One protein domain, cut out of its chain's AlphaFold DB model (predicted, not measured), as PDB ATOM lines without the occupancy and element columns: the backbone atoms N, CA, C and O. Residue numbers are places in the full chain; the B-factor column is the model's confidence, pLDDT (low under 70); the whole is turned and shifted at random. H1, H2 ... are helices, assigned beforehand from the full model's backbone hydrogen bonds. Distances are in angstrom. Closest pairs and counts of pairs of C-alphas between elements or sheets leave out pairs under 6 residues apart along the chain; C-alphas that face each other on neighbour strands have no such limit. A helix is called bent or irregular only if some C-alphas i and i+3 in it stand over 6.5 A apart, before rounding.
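What this domain is: This is residues 2 to 69 of the 197 residues of an uncharacterized protein of Aquilegia coerulea (UniProt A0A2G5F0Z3). Two long helices, H3 and H2, form a flat V-shaped hairpin that meets at the tight link of residues 38 and 39 and opens away from it. Short H1 folds back from the start of H2 into the mouth of the V, packing on H2, with its first residue near H3. The printed part has 68 residues with three named helices, in the order H1, H2, H3, and no named strand; the class is all helix. The whole is loose, with a radius of gyration of the C-alphas of 14.6 A, and spans 43 by 27 by 8 A.

How they stand to each other: Start with H3, residues 40 to 68. It touches H2, residues 14 to 37, through residues 43 to 47 of H3 and 34 to 35 of H2 alone; their closest C-alphas, those of Lys 43 and Leu 35, are 5.7 A apart. This hairpin has a shallow tilt of 28 degrees, opposite ways. Next find H1, residues 2 to 9, which touches H2 at residues 14 to 21 alone; their closest C-alphas, those of Leu 4 and Leu 17, are 5.3 A apart. They too form a hairpin, running opposite ways at a shallow tilt of 33 degrees, only just short of steep. H1 and H3 are close but not clearly touching: their closest C-alphas, those of Leu 2 and Phe 58, are 7.2 A apart. Every O i to N i+4 pair is within hydrogen-bond range in H1 and H2, and 23 of 25 are in H3.

Where its parts are: Find C-alpha 40 at (116.053, 112.115, 101.574); from there H3 runs 39.9 A to C-alpha 68 at (137.442, 88.802, 125.920). It is neither bent nor irregular, but only just: C-alphas 54 and 57 are 6.2 A apart. H2 runs 35.0 A from Ser 14 to Tyr 37. H1 begins at C-alpha 2, (137.841, 95.718, 109.775), and ends 10.9 A away at Leu 9.

The domain as a whole: The two C-alphas farthest apart, those of Pro 11 and Pro 39, are 43.7 A apart. Residues 25 to 30 of H2 stand free, as do residues 63 to 69, of which 63 to 68 belong to H3. Both links are tight, and the printed part has no cut. The mean pLDDT of the printed part is 95.1, and no printed residue is under 70.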
ATOM      1  N   LEU A   2     137.457  97.021 109.186       96.00
ATOM      2  CA  LEU A   2     137.841  95.718 109.775       96.00
ATOM      3  C   LEU A   2     139.295  95.311 109.476       96.00
ATOM      4  O   LEU A   2     140.052  95.024 110.398       96.00
ATOM      5  N   TRP A   3     139.711  95.394 108.210       96.38
ATOM      6  CA  TRP A   3     141.092  95.113 107.807       96.38
ATOM      7  C   TRP A   3     142.125  96.079 108.407       96.38
ATOM      8  O   TRP A   3     143.250  95.662 108.655       96.38
ATOM      9  N   LEU A   4     141.753  97.334 108.706       96.31
ATOM     10  CA  LEU A   4     142.632  98.266 109.432       96.31
ATOM     11  C   LEU A   4     142.855  97.808 110.865       96.31
ATOM     12  O   LEU A   4     143.982  97.821 111.346       96.31
ATOM     13  N   PHE A   5     141.785  97.379 111.534       96.12
ATOM     14  CA  PHE A   5     141.894  96.852 112.886       96.12
ATOM     15  C   PHE A   5     142.722  95.565 112.905       96.12
ATOM     16  O   PHE A   5     143.630  95.440 113.719       96.12
ATOM     17  N   TYR A   6     142.486  94.652 111.961       96.38
ATOM     18  CA  TYR A   6     143.300  93.447 111.804       96.38
ATOM     19  C   TYR A   6     144.788  93.768 111.598       96.38
ATOM     20  O   TYR A   6     145.639  93.223 112.297       96.38
ATOM     21  N   ALA A   7     145.089  94.694 110.686       95.38
ATOM     22  CA  ALA A   7     146.448  95.130 110.389       95.38
ATOM     23  C   ALA A   7     147.135  95.771 111.600       95.38
ATOM     24  O   ALA A   7     148.294  95.484 111.863       95.38
ATOM     25  N   PHE A   8     146.413  96.594 112.365       94.06
ATOM     26  CA  PHE A   8     146.934  97.228 113.576       94.06
ATOM     27  C   PHE A   8     147.281  96.215 114.675       94.06
ATOM     28  O   PHE A   8     148.200  96.430 115.458       94.06
ATOM     29  N   LEU A   9     146.554  95.097 114.742       92.56
ATOM     30  CA  LEU A   9     146.806  94.041 115.718       92.56
ATOM     31  C   LEU A   9     147.999  93.139 115.357       92.56
ATOM     32  O   LEU A   9     148.435  92.369 116.215       92.56
ATOM     33  N   LYS A  10     148.507  93.197 114.117       89.31
ATOM     34  CA  LYS A  10     149.573  92.321 113.611       89.31
ATOM     35  C   LYS A  10     150.877  93.109 113.380       89.31
ATOM     36  O   LYS A  10     150.822  94.177 112.777       89.31
ATOM     37  N   PRO A  11     152.056  92.572 113.755       82.88
ATOM     38  CA  PRO A  11     153.343  93.245 113.531       82.88
ATOM     39  C   PRO A  11     153.632  93.550 112.051       82.88
ATOM     40  O   PRO A  11     154.028  94.660 111.711       82.88
ATOM     41  N   ASP A  12     153.344  92.599 111.157       84.62
ATOM     42  CA  ASP A  12     153.639  92.710 109.717       84.62
ATOM     43  C   ASP A  12     152.460  93.262 108.893       84.62
ATOM     44  O   ASP A  12     152.380  93.094 107.674       84.62
ATOM     45  N   GLY A  13     151.502  93.919 109.556       87.94
ATOM     46  CA  GLY A  13     150.277  94.436 108.943       87.94
ATOM     47  C   GLY A  13     150.442  95.746 108.164       87.94
ATOM     48  O   GLY A  13     149.449  96.280 107.675       87.94
ATOM     49  N   SER A  14     151.655  96.291 108.030       91.56
ATOM     50  CA  SER A  14     151.891  97.642 107.492       91.56
ATOM     51  C   SER A  14     151.311  97.856 106.088       91.56
ATOM     52  O   SER A  14     150.669  98.875 105.839       91.56
ATOM     53  N   MET A  15     151.454  96.879 105.187       92.81
ATOM     54  CA  MET A  15     150.919  96.962 103.822       92.81
ATOM     55  C   MET A  15     149.384  96.935 103.788       92.81
ATOM     56  O   MET A  15     148.772  97.663 103.009       92.81
ATOM     57  N   LEU A  16     148.746  96.143 104.659       94.38
ATOM     58  CA  LEU A  16     147.288  96.169 104.810       94.38
ATOM     59  C   LEU A  16     146.822  97.486 105.422       94.38
ATOM     60  O   LEU A  16     145.771  98.000 105.036       94.38
ATOM     61  N   LEU A  17     147.583  98.023 106.373       95.62
ATOM     62  CA  LEU A  17     147.241  99.260 107.054       95.62
ATOM     63  C   LEU A  17     147.222 100.432 106.068       95.62
ATOM     64  O   LEU A  17     146.249 101.182 106.034       95.62
ATOM     65  N   THR A  18     148.249 100.572 105.228       96.25
ATOM     66  CA  THR A  18     148.359 101.689 104.276       96.25
ATOM     67  C   THR A  18     147.249 101.661 103.228       96.25
ATOM     68  O   THR A  18     146.517 102.642 103.082       96.25
ATOM     69  N   ILE A  19     147.060 100.530 102.544       95.88
ATOM     70  CA  ILE A  19     146.073 100.416 101.462       95.88
ATOM     71  C   ILE A  19     144.637 100.582 101.966       95.88
ATOM     72  O   ILE A  19     143.846 101.292 101.347       95.88
ATOM     73  N   ASN A  20     144.297  99.994 103.118       96.38
ATOM     74  CA  ASN A  20     142.956 100.125 103.677       96.38
ATOM     75  C   ASN A  20     142.726 101.523 104.261       96.38
ATOM     76  O   ASN A  20     141.577 101.948 104.334       96.38
ATOM     77  N   SER A  21     143.779 102.254 104.651       96.75
ATOM     78  CA  SER A  21     143.644 103.633 105.143       96.75
ATOM     79  C   SER A  21     143.288 104.556 103.988       96.75
ATOM     80  O   SER A  21     142.324 105.315 104.076       96.75
ATOM     81  N   ILE A  22     144.003 104.417 102.869       97.44
ATOM     82  CA  ILE A  22     143.686 105.114 101.618       97.44
ATOM     83  C   ILE A  22     142.270 104.745 101.158       97.44
ATOM     84  O   ILE A  22     141.473 105.633 100.860       97.44
ATOM     85  N   GLY A  23     141.927 103.453 101.174       96.06
ATOM     86  CA  GLY A  23     140.587 102.969 100.839       96.06
ATOM     87  C   GLY A  23     139.501 103.608 101.703       96.06
ATOM     88  O   GLY A  23     138.529 104.129 101.169       96.06
ATOM     89  N   CYS A  24     139.701 103.678 103.020       96.44
ATOM     90  CA  CYS A  24     138.743 104.312 103.926       96.44
ATOM     91  C   CYS A  24     138.557 105.808 103.635       96.44
ATOM     92  O   CYS A  24     137.432 106.299 103.732       96.44
ATOM     93  N   ILE A  25     139.614 106.535 103.258       97.69
ATOM     94  CA  ILE A  25     139.510 107.950 102.863       97.69
ATOM     95  C   ILE A  25     138.680 108.078 101.580       97.69
ATOM     96  O   ILE A  25     137.729 108.858 101.539       97.69
ATOM     97  N   ILE A  26     139.000 107.284 100.556       97.56
ATOM     98  CA  ILE A  26     138.296 107.292  99.266       97.56
ATOM     99  C   ILE A  26     136.814 106.926  99.448       97.56
ATOM    100  O   ILE A  26     135.936 107.641  98.969       97.56
ATOM    101  N   GLU A  27     136.518 105.850 100.179       95.62
ATOM    102  CA  GLU A  27     135.148 105.418 100.482       95.62
ATOM    103  C   GLU A  27     134.378 106.474 101.283       95.62
ATOM    104  O   GLU A  27     133.211 106.735 100.994       95.62
ATOM    105  N   SER A  28     135.031 107.137 102.243       96.25
ATOM    106  CA  SER A  28     134.409 108.223 103.006       96.25
ATOM    107  C   SER A  28     134.024 109.389 102.102       96.25
ATOM    108  O   SER A  28     132.910 109.898 102.212       96.25
ATOM    109  N   ILE A  29     134.895 109.781 101.166       98.06
ATOM    110  CA  ILE A  29     134.588 110.821 100.174       98.06
ATOM    111  C   ILE A  29     133.381 110.402  99.324       98.06
ATOM    112  O   ILE A  29     132.444 111.188  99.180       98.06
ATOM    113  N   TYR A  30     133.351 109.164  98.820       97.19
ATOM    114  CA  TYR A  30     132.213 108.658  98.042       97.19
ATOM    115  C   TYR A  30     130.899 108.708  98.823       97.19
ATOM    116  O   TYR A  30     129.882 109.162  98.295       97.19
ATOM    117  N   ILE A  31     130.913 108.281 100.086       96.69
ATOM    118  CA  ILE A  31     129.728 108.304 100.945       96.69
ATOM    119  C   ILE A  31     129.290 109.743 101.227       96.69
ATOM    120  O   ILE A  31     128.099 110.029 101.159       96.69
ATOM    121  N   ILE A  32     130.219 110.660 101.512       96.94
ATOM    122  CA  ILE A  32     129.899 112.074 101.756       96.94
ATOM    123  C   ILE A  32     129.231 112.682 100.525       96.94
ATOM    124  O   ILE A  32     128.153 113.263 100.641       96.94
ATOM    125  N   VAL A  33     129.819 112.497  99.342       97.69
ATOM    126  CA  VAL A  33     129.239 112.961  98.076       97.69
ATOM    127  C   VAL A  33     127.841 112.363  97.888       97.69
ATOM    128  O   VAL A  33     126.881 113.095  97.649       97.69
ATOM    129  N   TYR A  34     127.676 111.054  98.092       97.06
ATOM    130  CA  TYR A  34     126.369 110.401  98.016       97.06
ATOM    131  C   TYR A  34     125.348 111.015  98.994       97.06
ATOM    132  O   TYR A  34     124.219 111.328  98.614       97.06
ATOM    133  N   LEU A  35     125.745 111.263 100.244       96.25
ATOM    134  CA  LEU A  35     124.908 111.878 101.279       96.25
ATOM    135  C   LEU A  35     124.658 113.380 101.071       96.25
ATOM    136  O   LEU A  35     123.783 113.937 101.736       96.25
ATOM    137  N   ILE A  36     125.353 114.039 100.146       96.81
ATOM    138  CA  ILE A  36     125.030 115.401  99.704       96.81
ATOM    139  C   ILE A  36     123.957 115.345  98.612       96.81
ATOM    140  O   ILE A  36     122.949 116.051  98.713       96.81
ATOM    141  N   TYR A  37     124.100 114.458  97.627       96.50
ATOM    142  CA  TYR A  37     123.272 114.485  96.414       96.50
ATOM    143  C   TYR A  37     122.043 113.560  96.425       96.50
ATOM    144  O   TYR A  37     121.108 113.790  95.663       96.50
ATOM    145  N   ALA A  38     121.983 112.542  97.287       95.38
ATOM    146  CA  ALA A  38     120.889 111.565  97.256       95.38
ATOM    147  C   ALA A  38     119.497 112.130  97.675       95.38
ATOM    148  O   ALA A  38     119.377 113.144  98.374       95.38
ATOM    149  N   PRO A  39     118.385 111.468  97.317       95.25
ATOM    150  CA  PRO A  39     117.064 111.813  97.848       95.25
ATOM    151  C   PRO A  39     116.969 111.503  99.350       95.25
ATOM    152  O   PRO A  39     117.608 110.567  99.836       95.25
ATOM    153  N   ARG A  40     116.136 112.242 100.100       93.94
ATOM    154  CA  ARG A  40     116.053 112.115 101.574       93.94
ATOM    155  C   ARG A  40     115.810 110.682 102.063       93.94
ATOM    156  O   ARG A  40     116.457 110.269 103.021       93.94
ATOM    157  N   SER A  41     114.947 109.913 101.401       94.06
ATOM    158  CA  SER A  41     114.654 108.526 101.796       94.06
ATOM    159  C   SER A  41     115.896 107.628 101.731       94.06
ATOM    160  O   SER A  41     116.200 106.918 102.689       94.06
ATOM    161  N   TYR A  42     116.667 107.718 100.642       95.06
ATOM    162  CA  TYR A  42     117.892 106.934 100.460       95.06
ATOM    163  C   TYR A  42     119.047 107.430 101.337       95.06
ATOM    164  O   TYR A  42     119.842 106.616 101.810       95.06
ATOM    165  N   LYS A  43     119.108 108.738 101.630       95.25
ATOM    166  CA  LYS A  43     120.049 109.298 102.616       95.25
ATOM    167  C   LYS A  43     119.832 108.683 103.991       95.25
ATOM    168  O   LYS A  43     120.769 108.149 104.565       95.25
ATOM    169  N   ILE A  44     118.594 108.703 104.490       96.25
ATOM    170  CA  ILE A  44     118.265 108.148 105.812       96.25
ATOM    171  C   ILE A  44     118.602 106.656 105.863       96.25
ATOM    172  O   ILE A  44     119.201 106.204 106.837       96.25
ATOM    173  N   TYR A  45     118.252 105.898 104.820       96.75
ATOM    174  CA  TYR A  45     118.597 104.480 104.733       96.75
ATOM    175  C   TYR A  45     120.115 104.251 104.793       96.75
ATOM    176  O   TYR A  45     120.594 103.472 105.616       96.75
ATOM    177  N   THR A  46     120.879 104.980 103.980       96.19
ATOM    178  CA  THR A  46     122.341 104.841 103.903       96.19
ATOM    179  C   THR A  46     123.016 105.258 105.205       96.19
ATOM    180  O   THR A  46     123.882 104.540 105.696       96.19
ATOM    181  N   THR A  47     122.586 106.358 105.828       95.81
ATOM    182  CA  THR A  47     123.100 106.791 107.135       95.81
ATOM    183  C   THR A  47     122.803 105.760 108.222       95.81
ATOM    184  O   THR A  47     123.684 105.459 109.024       95.81
ATOM    185  N   LYS A  48     121.599 105.166 108.240       97.00
ATOM    186  CA  LYS A  48     121.268 104.079 109.177       97.00
ATOM    187  C   LYS A  48     122.179 102.870 108.976       97.00
ATOM    188  O   LYS A  48     122.707 102.352 109.956       97.00
ATOM    189  N   LEU A  49     122.389 102.449 107.728       96.44
ATOM    190  CA  LEU A  49     123.274 101.330 107.402       96.44
ATOM    191  C   LEU A  49     124.727 101.624 107.806       96.44
ATOM    192  O   LEU A  49     125.393 100.761 108.374       96.44
ATOM    193  N   LEU A  50     125.199 102.851 107.570       95.69
ATOM    194  CA  LEU A  50     126.541 103.286 107.942       95.69
ATOM    195  C   LEU A  50     126.745 103.249 109.454       95.69
ATOM    196  O   LEU A  50     127.734 102.674 109.905       95.69
ATOM    197  N   LEU A  51     125.815 103.820 110.225       96.38
ATOM    198  CA  LEU A  51     125.870 103.805 111.687       96.38
ATOM    199  C   LEU A  51     125.819 102.371 112.223       96.38
ATOM    200  O   LEU A  51     126.644 101.999 113.056       96.38
ATOM    201  N   LEU A  52     124.915 101.544 111.696       97.12
ATOM    202  CA  LEU A  52     124.789 100.151 112.107       97.12
ATOM    203  C   LEU A  52     126.085  99.367 111.859       97.12
ATOM    204  O   LEU A  52     126.594  98.733 112.777       97.12
ATOM    205  N   LEU A  53     126.635  99.401 110.644       95.06
ATOM    206  CA  LEU A  53     127.791  98.572 110.294       95.06
ATOM    207  C   LEU A  53     129.114  99.129 110.844       95.06
ATOM    208  O   LEU A  53     129.914  98.370 111.391       95.06
ATOM    209  N   ASN A  54     129.352 100.440 110.728       93.94
ATOM    210  CA  ASN A  54     130.650 101.043 111.062       93.94
ATOM    211  C   ASN A  54     130.762 101.527 112.508       93.94
ATOM    212  O   ASN A  54     131.874 101.590 113.022       93.94
ATOM    213  N   VAL A  55     129.655 101.876 113.167       93.88
ATOM    214  CA  VAL A  55     129.693 102.303 114.574       93.88
ATOM    215  C   VAL A  55     129.277 101.149 115.469       93.88
ATOM    216  O   VAL A  55     130.058 100.728 116.317       93.88
ATOM    217  N   THR A  56     128.085 100.587 115.261       96.25
ATOM    218  CA  THR A  56     127.559  99.545 116.151       96.25
ATOM    219  C   THR A  56     128.282  98.214 115.963       96.25
ATOM    220  O   THR A  56     128.941  97.755 116.886       96.25
ATOM    221  N   VAL A  57     128.206  97.585 114.787       96.50
ATOM    222  CA  VAL A  57     128.783  96.246 114.563       96.50
ATOM    223  C   VAL A  57     130.301  96.272 114.721       96.50
ATOM    224  O   VAL A  57     130.846  95.489 115.495       96.50
ATOM    225  N   PHE A  58     130.989  97.196 114.047       96.50
ATOM    226  CA  PHE A  58     132.438  97.337 114.194       96.50
ATOM    227  C   PHE A  58     132.851  97.689 115.633       96.50
ATOM    228  O   PHE A  58     133.768  97.065 116.165       96.50
ATOM    229  N   GLY A  59     132.152  98.618 116.295       96.69
ATOM    230  CA  GLY A  59     132.428  98.984 117.685       96.69
ATOM    231  C   GLY A  59     132.249  97.814 118.652       96.69
ATOM    232  O   GLY A  59     133.098  97.606 119.513       96.69
ATOM    233  N   LEU A  60     131.207  96.995 118.469       97.00
ATOM    234  CA  LEU A  60     131.005  95.771 119.247       97.00
ATOM    235  C   LEU A  60     132.119  94.754 118.986       97.00
ATOM    236  O   LEU A  60     132.633  94.179 119.941       97.00
ATOM    237  N   ILE A  61     132.544  94.559 117.734       96.50
ATOM    238  CA  ILE A  61     133.672  93.668 117.416       96.50
ATOM    239  C   ILE A  61     134.928  94.129 118.159       96.50
ATOM    240  O   ILE A  61     135.561  93.317 118.834       96.50
ATOM    241  N   VAL A  62     135.275  95.416 118.095       96.12
ATOM    242  CA  VAL A  62     136.437  95.966 118.812       96.12
ATOM    243  C   VAL A  62     136.276  95.789 120.324       96.12
ATOM    244  O   VAL A  62     137.178  95.266 120.971       96.12
ATOM    245  N   LEU A  63     135.122  96.152 120.887       96.38
ATOM    246  CA  LEU A  63     134.851  96.055 122.322       96.38
ATOM    247  C   LEU A  63     134.972  94.610 122.827       96.38
ATOM    248  O   LEU A  63     135.747  94.338 123.739       96.38
ATOM    249  N   PHE A  64     134.249  93.668 122.217       94.94
ATOM    250  CA  PHE A  64     134.262  92.269 122.645       94.94
ATOM    251  C   PHE A  64     135.635  91.626 122.451       94.94
ATOM    252  O   PHE A  64     136.100  90.890 123.320       94.94
ATOM    253  N   THR A  65     136.318  91.911 121.343       94.94
ATOM    254  CA  THR A  65     137.651  91.342 121.112       94.94
ATOM    255  C   THR A  65     138.704  91.930 122.051       94.94
ATOM    256  O   THR A  65     139.602  91.197 122.450       94.94
ATOM    257  N   MET A  66     138.585  93.193 122.469       92.56
ATOM    258  CA  MET A  66     139.470  93.793 123.476       92.56
ATOM    259  C   MET A  66     139.192  93.289 124.897       92.56
ATOM    260  O   MET A  66     140.134  93.108 125.665       92.56
ATOM    261  N   LEU A  67     137.926  93.049 125.248       93.75
ATOM    262  CA  LEU A  67     137.544  92.588 126.587       93.75
ATOM    263  C   LEU A  67     137.778  91.085 126.793       93.75
ATOM    264  O   LEU A  67     138.195  90.672 127.874       93.75
ATOM    265  N   PHE A  68     137.515  90.262 125.773       92.25
ATOM    266  CA  PHE A  68     137.442  88.802 125.920       92.25
ATOM    267  C   PHE A  68     138.532  88.024 125.166       92.25
ATOM    268  O   PHE A  68     138.641  86.809 125.353       92.25
ATOM    269  N   ALA A  69     139.356  88.670 124.331       92.44
ATOM    270  CA  ALA A  69     140.442  88.007 123.608       92.44
ATOM    271  C   ALA A  69     141.795  88.700 123.831       92.44
ATOM    272  O   ALA A  69     141.924  89.916 123.724       92.44
TER     273      ALA A  69